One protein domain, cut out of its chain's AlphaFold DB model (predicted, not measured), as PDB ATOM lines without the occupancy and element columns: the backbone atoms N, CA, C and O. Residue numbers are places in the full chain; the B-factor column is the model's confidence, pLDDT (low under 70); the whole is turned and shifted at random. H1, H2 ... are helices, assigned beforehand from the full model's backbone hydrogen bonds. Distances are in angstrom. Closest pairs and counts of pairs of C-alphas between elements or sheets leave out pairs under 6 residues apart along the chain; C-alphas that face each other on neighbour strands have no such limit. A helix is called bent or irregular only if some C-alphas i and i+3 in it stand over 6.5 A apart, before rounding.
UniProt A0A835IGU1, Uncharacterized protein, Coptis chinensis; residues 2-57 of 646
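This is residues 2 to 57 of the 646 residues of an uncharacterized protein of Coptis chinensis (UniProt A0A835IGU1). One long helix, H1, makes most of the length of a thin rod, and a shorter helix, H2, carries on beyond its far end, the two meeting at a corner. The printed part has 56 residues with two named helices, H1 then H2, and no named strand; the class is all helix. The whole is extended, with a radius of gyration of the C-alphas of 19.9 A and spans of 67 by 19 by 12 A.

H1, residues 2 to 35, and H2, residues 41 to 57, only just touch, with 3 pairs of C-alphas within 8 A, and touch only at the corner by their tight link. The closest C-alphas are those of Val 33 and Gly 43, 5.2 A apart. H1 touches H2 with residues 33 to 34 alone, and H2 touches H1 with residues 42 to 43 alone. The helices run the same way at a steep tilt of 40 degrees. Every O i to N i+4 pair is within hydrogen-bond range in H2, and 28 of 30 in H1.

H1 measures 49.2 A from C-alpha 2 at (120.375, 103.416, 108.592) to C-alpha 35. It is neither bent nor irregular, but only just: C-alphas 12 and 15 are 6.0 A apart. H2 measures 24.0 A and ends at C-alpha 57, (145.588, 142.107, 59.187).

The C-alphas of Met 2 and Met 57, the two farthest apart, are 67.6 A apart. Residues 2 to 28 and 48 to 57 stand free. The printed part has no cut. Its mean pLDDT is 70.4, and residues 2 to 15, 18 and 56 to 57 are under 70.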
ATOM      1  N   MET A   2     120.212 101.995 108.199       40.50
ATOM      2  CA  MET A   2     120.375 103.416 108.592       40.50
ATOM      3  C   MET A   2     121.731 104.056 108.223       40.50
ATOM      4  O   MET A   2     121.794 105.238 107.900       40.50
ATOM      5  N   GLU A   3     122.820 103.288 108.220       46.75
ATOM      6  CA  GLU A   3     124.170 103.811 107.946       46.75
ATOM      7  C   GLU A   3     124.488 103.937 106.445       46.75
ATOM      8  O   GLU A   3     125.280 104.783 106.039       46.75
ATOM      9  N   TRP A   4     123.807 103.136 105.619       45.00
ATOM     10  CA  TRP A   4     123.877 103.187 104.157       45.00
ATOM     11  C   TRP A   4     123.129 104.417 103.624       45.00
ATOM     12  O   TRP A   4     123.672 105.188 102.843       45.00
ATOM     13  N   ILE A   5     121.938 104.686 104.172       48.19
ATOM     14  CA  ILE A   5     121.124 105.863 103.831       48.19
ATOM     15  C   ILE A   5     121.857 107.172 104.169       48.19
ATOM     16  O   ILE A   5     121.802 108.121 103.392       48.19
ATOM     17  N   ARG A   6     122.595 107.222 105.290       51.31
ATOM     18  CA  ARG A   6     123.335 108.425 105.712       51.31
ATOM     19  C   ARG A   6     124.538 108.747 104.814       51.31
ATOM     20  O   ARG A   6     124.857 109.919 104.650       51.31
ATOM     21  N   LYS A   7     125.199 107.732 104.241       47.75
ATOM     22  CA  LYS A   7     126.342 107.909 103.326       47.75
ATOM     23  C   LYS A   7     125.889 108.302 101.918       47.75
ATOM     24  O   LYS A   7     126.378 109.300 101.403       47.75
ATOM     25  N   SER A   8     124.867 107.638 101.374       49.25
ATOM     26  CA  SER A   8     124.301 107.991 100.061       49.25
ATOM     27  C   SER A   8     123.733 109.416 100.019       49.25
ATOM     28  O   SER A   8     123.772 110.067  98.980       49.25
ATOM     29  N   TYR A   9     123.248 109.939 101.152       55.06
ATOM     30  CA  TYR A   9     122.796 111.330 101.264       55.06
ATOM     31  C   TYR A   9     123.939 112.347 101.175       55.06
ATOM     32  O   TYR A   9     123.755 113.438 100.639       55.06
ATOM     33  N   LEU A  10     125.113 112.001 101.710       52.78
ATOM     34  CA  LEU A  10     126.272 112.886 101.708       52.78
ATOM     35  C   LEU A  10     126.803 113.055 100.281       52.78
ATOM     36  O   LEU A  10     127.046 114.180  99.856       52.78
ATOM     37  N   ASP A  11     126.882 111.960  99.524       51.06
ATOM     38  CA  ASP A  11     127.351 111.967  98.136       51.06
ATOM     39  C   ASP A  11     126.342 112.639  97.190       51.06
ATOM     40  O   ASP A  11     126.735 113.402  96.304       51.06
ATOM     41  N   LEU A  12     125.035 112.462  97.439       59.62
ATOM     42  CA  LEU A  12     123.964 113.162  96.715       59.62
ATOM     43  C   LEU A  12     124.012 114.686  96.918       59.62
ATOM     44  O   LEU A  12     123.509 115.428  96.081       59.62
ATOM     45  N   ILE A  13     124.617 115.165  98.007       66.25
ATOM     46  CA  ILE A  13     124.769 116.597  98.291       66.25
ATOM     47  C   ILE A  13     126.134 117.107  97.812       66.25
ATOM     48  O   ILE A  13     126.200 118.135  97.138       66.25
ATOM     49  N   LEU A  14     127.224 116.401  98.126       61.25
ATOM     50  CA  LEU A  14     128.585 116.858  97.837       61.25
ATOM     51  C   LEU A  14     128.905 116.874  96.345       61.25
ATOM     52  O   LEU A  14     129.596 117.785  95.895       61.25
ATOM     53  N   VAL A  15     128.407 115.906  95.571       62.66
ATOM     54  CA  VAL A  15     128.713 115.832  94.136       62.66
ATOM     55  C   VAL A  15     128.060 116.991  93.372       62.66
ATOM     56  O   VAL A  15     128.788 117.729  92.700       62.66
ATOM     57  N   PRO A  16     126.745 117.261  93.508       73.00
ATOM     58  CA  PRO A  16     126.151 118.455  92.916       73.00
ATOM     59  C   PRO A  16     126.771 119.743  93.451       73.00
ATOM     60  O   PRO A  16     126.980 120.670  92.674       73.00
ATOM     61  N   LEU A  17     127.124 119.806  94.740       71.12
ATOM     62  CA  LEU A  17     127.780 120.978  95.322       71.12
ATOM     63  C   LEU A  17     129.156 121.241  94.687       71.12
ATOM     64  O   LEU A  17     129.461 122.382  94.351       71.12
ATOM     65  N   ALA A  18     129.962 120.203  94.456       68.25
ATOM     66  CA  ALA A  18     131.256 120.323  93.786       68.25
ATOM     67  C   ALA A  18     131.100 120.807  92.335       68.25
ATOM     68  O   ALA A  18     131.794 121.738  91.917       68.25
ATOM     69  N   PHE A  19     130.140 120.250  91.587       75.00
ATOM     70  CA  PHE A  19     129.820 120.744  90.245       75.00
ATOM     71  C   PHE A  19     129.322 122.193  90.275       75.00
ATOM     72  O   PHE A  19     129.752 122.999  89.453       75.00
ATOM     73  N   MET A  20     128.488 122.560  91.247       79.25
ATOM     74  CA  MET A  20     128.000 123.930  91.426       79.25
ATOM     75  C   MET A  20     129.127 124.914  91.752       79.25
ATOM     76  O   MET A  20     129.119 126.030  91.234       79.25
ATOM     77  N   ILE A  21     130.126 124.524  92.548       78.81
ATOM     78  CA  ILE A  21     131.315 125.348  92.827       78.81
ATOM     79  C   ILE A  21     132.143 125.552  91.551       78.81
ATOM     80  O   ILE A  21     132.529 126.677  91.241       78.81
ATOM     81  N   ILE A  22     132.368 124.496  90.765       74.38
ATOM     82  CA  ILE A  22     133.114 124.598  89.501       74.38
ATOM     83  C   ILE A  22     132.360 125.478  88.492       74.38
ATOM     84  O   ILE A  22     132.945 126.369  87.874       74.38
ATOM     85  N   ILE A  23     131.048 125.273  88.350       82.31
ATOM     86  CA  ILE A  23     130.195 126.060  87.452       82.31
ATOM     87  C   ILE A  23     130.166 127.522  87.901       82.31
ATOM     88  O   ILE A  23     130.378 128.411  87.079       82.31
ATOM     89  N   SER A  24     129.965 127.791  89.192       82.94
ATOM     90  CA  SER A  24     129.944 129.158  89.724       82.94
ATOM     91  C   SER A  24     131.295 129.860  89.577       82.94
ATOM     92  O   SER A  24     131.316 131.023  89.177       82.94
ATOM     93  N   TYR A  25     132.416 129.159  89.777       84.75
ATOM     94  CA  TYR A  25     133.749 129.692  89.492       84.75
ATOM     95  C   TYR A  25     133.910 130.059  88.012       84.75
ATOM     96  O   TYR A  25     134.377 131.154  87.699       84.75
ATOM     97  N   HIS A  26     133.488 129.197  87.085       80.56
ATOM     98  CA  HIS A  26     133.576 129.493  85.654       80.56
ATOM     99  C   HIS A  26     132.632 130.616  85.215       80.56
ATOM    100  O   HIS A  26     133.015 131.427  84.373       80.56
ATOM    101  N   VAL A  27     131.441 130.717  85.810       83.69
ATOM    102  CA  VAL A  27     130.513 131.837  85.589       83.69
ATOM    103  C   VAL A  27     131.111 133.141  86.123       83.69
ATOM    104  O   VAL A  27     131.102 134.145  85.411       83.69
ATOM    105  N   TRP A  28     131.690 133.128  87.327       88.44
ATOM    106  CA  TRP A  28     132.394 134.278  87.901       88.44
ATOM    107  C   TRP A  28     133.591 134.691  87.044       88.44
ATOM    108  O   TRP A  28     133.734 135.868  86.719       88.44
ATOM    109  N   LEU A  29     134.416 133.731  86.620       79.06
ATOM    110  CA  LEU A  29     135.581 133.975  85.776       79.06
ATOM    111  C   LEU A  29     135.158 134.553  84.424       79.06
ATOM    112  O   LEU A  29     135.732 135.539  83.971       79.06
ATOM    113  N   TRP A  30     134.124 133.991  83.795       81.25
ATOM    114  CA  TRP A  30     133.561 134.513  82.551       81.25
ATOM    115  C   TRP A  30     133.039 135.942  82.724       81.25
ATOM    116  O   TRP A  30     133.332 136.809  81.896       81.25
ATOM    117  N   HIS A  31     132.331 136.207  83.824       83.88
ATOM    118  CA  HIS A  31     131.838 137.536  84.156       83.88
ATOM    119  C   HIS A  31     132.990 138.529  84.365       83.88
ATOM    120  O   HIS A  31     133.004 139.577  83.724       83.88
ATOM    121  N   LYS A  32     134.004 138.183  85.170       76.88
ATOM    122  CA  LYS A  32     135.196 139.011  85.422       76.88
ATOM    123  C   LYS A  32     136.004 139.286  84.159       76.88
ATOM    124  O   LYS A  32     136.408 140.422  83.939       76.88
ATOM    125  N   VAL A  33     136.198 138.286  83.299       79.31
ATOM    126  CA  VAL A  33     136.898 138.457  82.014       79.31
ATOM    127  C   VAL A  33     136.126 139.403  81.084       79.31
ATOM    128  O   VAL A  33     136.747 140.143  80.324       79.31
ATOM    129  N   ARG A  34     134.786 139.411  81.138       75.75
ATOM    130  CA  ARG A  34     133.934 140.303  80.330       75.75
ATOM    131  C   ARG A  34     133.858 141.728  80.877       75.75
ATOM    132  O   ARG A  34     133.885 142.661  80.081       75.75
ATOM    133  N   THR A  35     133.740 141.903  82.193       79.31
ATOM    134  CA  THR A  35     133.545 143.223  82.818       79.31
ATOM    135  C   THR A  35     134.857 143.929  83.144       79.31
ATOM    136  O   THR A  35     134.922 145.153  83.072       79.31
ATOM    137  N   GLN A  36     135.916 143.183  83.475       80.69
ATOM    138  CA  GLN A  36     137.221 143.713  83.885       80.69
ATOM    139  C   GLN A  36     138.375 142.920  83.241       80.69
ATOM    140  O   GLN A  36     139.144 142.245  83.928       80.69
ATOM    141  N   PRO A  37     138.554 143.005  81.914       72.56
ATOM    142  CA  PRO A  37     139.499 142.153  81.197       72.56
ATOM    143  C   PRO A  37     140.971 142.390  81.576       72.56
ATOM    144  O   PRO A  37     141.775 141.471  81.452       72.56
ATOM    145  N   LEU A  38     141.338 143.579  82.068       73.75
ATOM    146  CA  LEU A  38     142.722 143.908  82.437       73.75
ATOM    147  C   LEU A  38     143.173 143.315  83.780       73.75
ATOM    148  O   LEU A  38     144.369 143.249  84.037       73.75
ATOM    149  N   THR A  39     142.244 142.850  84.618       72.94
ATOM    150  CA  THR A  39     142.569 142.261  85.932       72.94
ATOM    151  C   THR A  39     142.804 140.753  85.869       72.94
ATOM    152  O   THR A  39     143.158 140.137  86.868       72.94
ATOM    153  N   THR A  40     142.614 140.136  84.697       75.19
ATOM    154  CA  THR A  40     142.801 138.694  84.503       75.19
ATOM    155  C   THR A  40     143.819 138.430  83.398       75.19
ATOM    156  O   THR A  40     143.807 139.075  82.347       75.19
ATOM    157  N   ILE A  41     144.686 137.433  83.596       72.19
ATOM    158  CA  ILE A  41     145.683 137.010  82.592       72.19
ATOM    159  C   ILE A  41     144.991 136.546  81.296       72.19
ATOM    160  O   ILE A  41     145.478 136.771  80.190       72.19
ATOM    161  N   ILE A  42     143.815 135.919  81.416       74.44
ATOM    162  CA  ILE A  42     143.020 135.466  80.267       74.44
ATOM    163  C   ILE A  42     142.482 136.665  79.473       74.44
ATOM    164  O   ILE A  42     142.571 136.666  78.242       74.44
ATOM    165  N   GLY A  43     141.961 137.693  80.156       74.06
ATOM    166  CA  GLY A  43     141.421 138.898  79.525       74.06
ATOM    167  C   GLY A  43     142.499 139.772  78.878       74.06
ATOM    168  O   GLY A  43     142.349 140.160  77.718       74.06
ATOM    169  N   THR A  44     143.623 140.001  79.560       74.44
ATOM    170  CA  THR A  44     144.781 140.744  79.021       74.44
ATOM    171  C   THR A  44     145.366 140.058  77.789       74.44
ATOM    172  O   THR A  44     145.529 140.702  76.751       74.44
ATOM    173  N   ASN A  45     145.575 138.738  77.837       73.38
ATOM    174  CA  ASN A  45     146.028 137.974  76.672       73.38
ATOM    175  C   ASN A  45     145.004 137.988  75.526       73.38
ATOM    176  O   ASN A  45     145.389 138.026  74.357       73.38
ATOM    177  N   ALA A  46     143.700 137.961  75.818       74.69
ATOM    178  CA  ALA A  46     142.666 138.050  74.790       74.69
ATOM    179  C   ALA A  46     142.640 139.427  74.102       74.69
ATOM    180  O   ALA A  46     142.536 139.482  72.874       74.69
ATOM    181  N   ILE A  47     142.781 140.519  74.859       77.81
ATOM    182  CA  ILE A  47     142.869 141.885  74.318       77.81
ATOM    183  C   ILE A  47     144.156 142.065  73.514       77.81
ATOM    184  O   ILE A  47     144.094 142.506  72.366       77.81
ATOM    185  N   GLY A  48     145.301 141.665  74.073       77.19
ATOM    186  CA  GLY A  48     146.596 141.740  73.397       77.19
ATOM    187  C   GLY A  48     146.585 140.993  72.064       77.19
ATOM    188  O   GLY A  48     147.011 141.536  71.047       77.19
ATOM    189  N   ARG A  49     145.984 139.795  72.022       75.44
ATOM    190  CA  ARG A  49     145.795 139.046  70.771       75.44
ATOM    191  C   ARG A  49     144.874 139.755  69.783       75.44
ATOM    192  O   ARG A  49     145.190 139.769  68.602       75.44
ATOM    193  N   ARG A  50     143.757 140.346  70.223       74.75
ATOM    194  CA  ARG A  50     142.851 141.084  69.319       74.75
ATOM    195  C   ARG A  50     143.536 142.293  68.686       74.75
ATOM    196  O   ARG A  50     143.400 142.496  67.482       74.75
ATOM    197  N   LEU A  51     144.287 143.061  69.475       75.25
ATOM    198  CA  LEU A  51     145.054 144.211  68.986       75.25
ATOM    199  C   LEU A  51     146.169 143.771  68.036       75.25
ATOM    200  O   LEU A  51     146.327 144.351  66.964       75.25
ATOM    201  N   TRP A  52     146.883 142.700  68.384       76.69
ATOM    202  CA  TRP A  52     147.924 142.125  67.540       76.69
ATOM    203  C   TRP A  52     147.369 141.612  66.206       76.69
ATOM    204  O   TRP A  52     147.894 141.987  65.164       76.69
ATOM    205  N   VAL A  53     146.276 140.837  66.209       72.44
ATOM    206  CA  VAL A  53     145.621 140.346  64.980       72.44
ATOM    207  C   VAL A  53     145.122 141.510  64.123       72.44
ATOM    208  O   VAL A  53     145.373 141.517  62.923       72.44
ATOM    209  N   SER A  54     144.490 142.524  64.723       71.31
ATOM    210  CA  SER A  54     144.044 143.729  64.007       71.31
ATOM    211  C   SER A  54     145.213 144.495  63.374       71.31
ATOM    212  O   SER A  54     145.114 144.950  62.237       71.31
ATOM    213  N   SER A  55     146.355 144.581  64.068       71.44
ATOM    214  CA  SER A  55     147.584 145.158  63.514       71.44
ATOM    215  C   SER A  55     148.175 144.303  62.392       71.44
ATOM    216  O   SER A  55     148.727 144.854  61.447       71.44
ATOM    217  N   MET A  56     148.070 142.977  62.484       66.44
ATOM    218  CA  MET A  56     148.664 142.053  61.516       66.44
ATOM    219  C   MET A  56     147.826 141.908  60.244       66.44
ATOM    220  O   MET A  56     148.393 141.696  59.183       66.44
ATOM    221  N   MET A  57     146.504 142.086  60.336       67.25
ATOM    222  CA  MET A  57     145.588 142.107  59.187       67.25
ATOM    223  C   MET A  57     145.651 143.413  58.374       67.25
ATOM    224  O   MET A  57     145.152 143.444  57.254       67.25
TER     225      MET A  57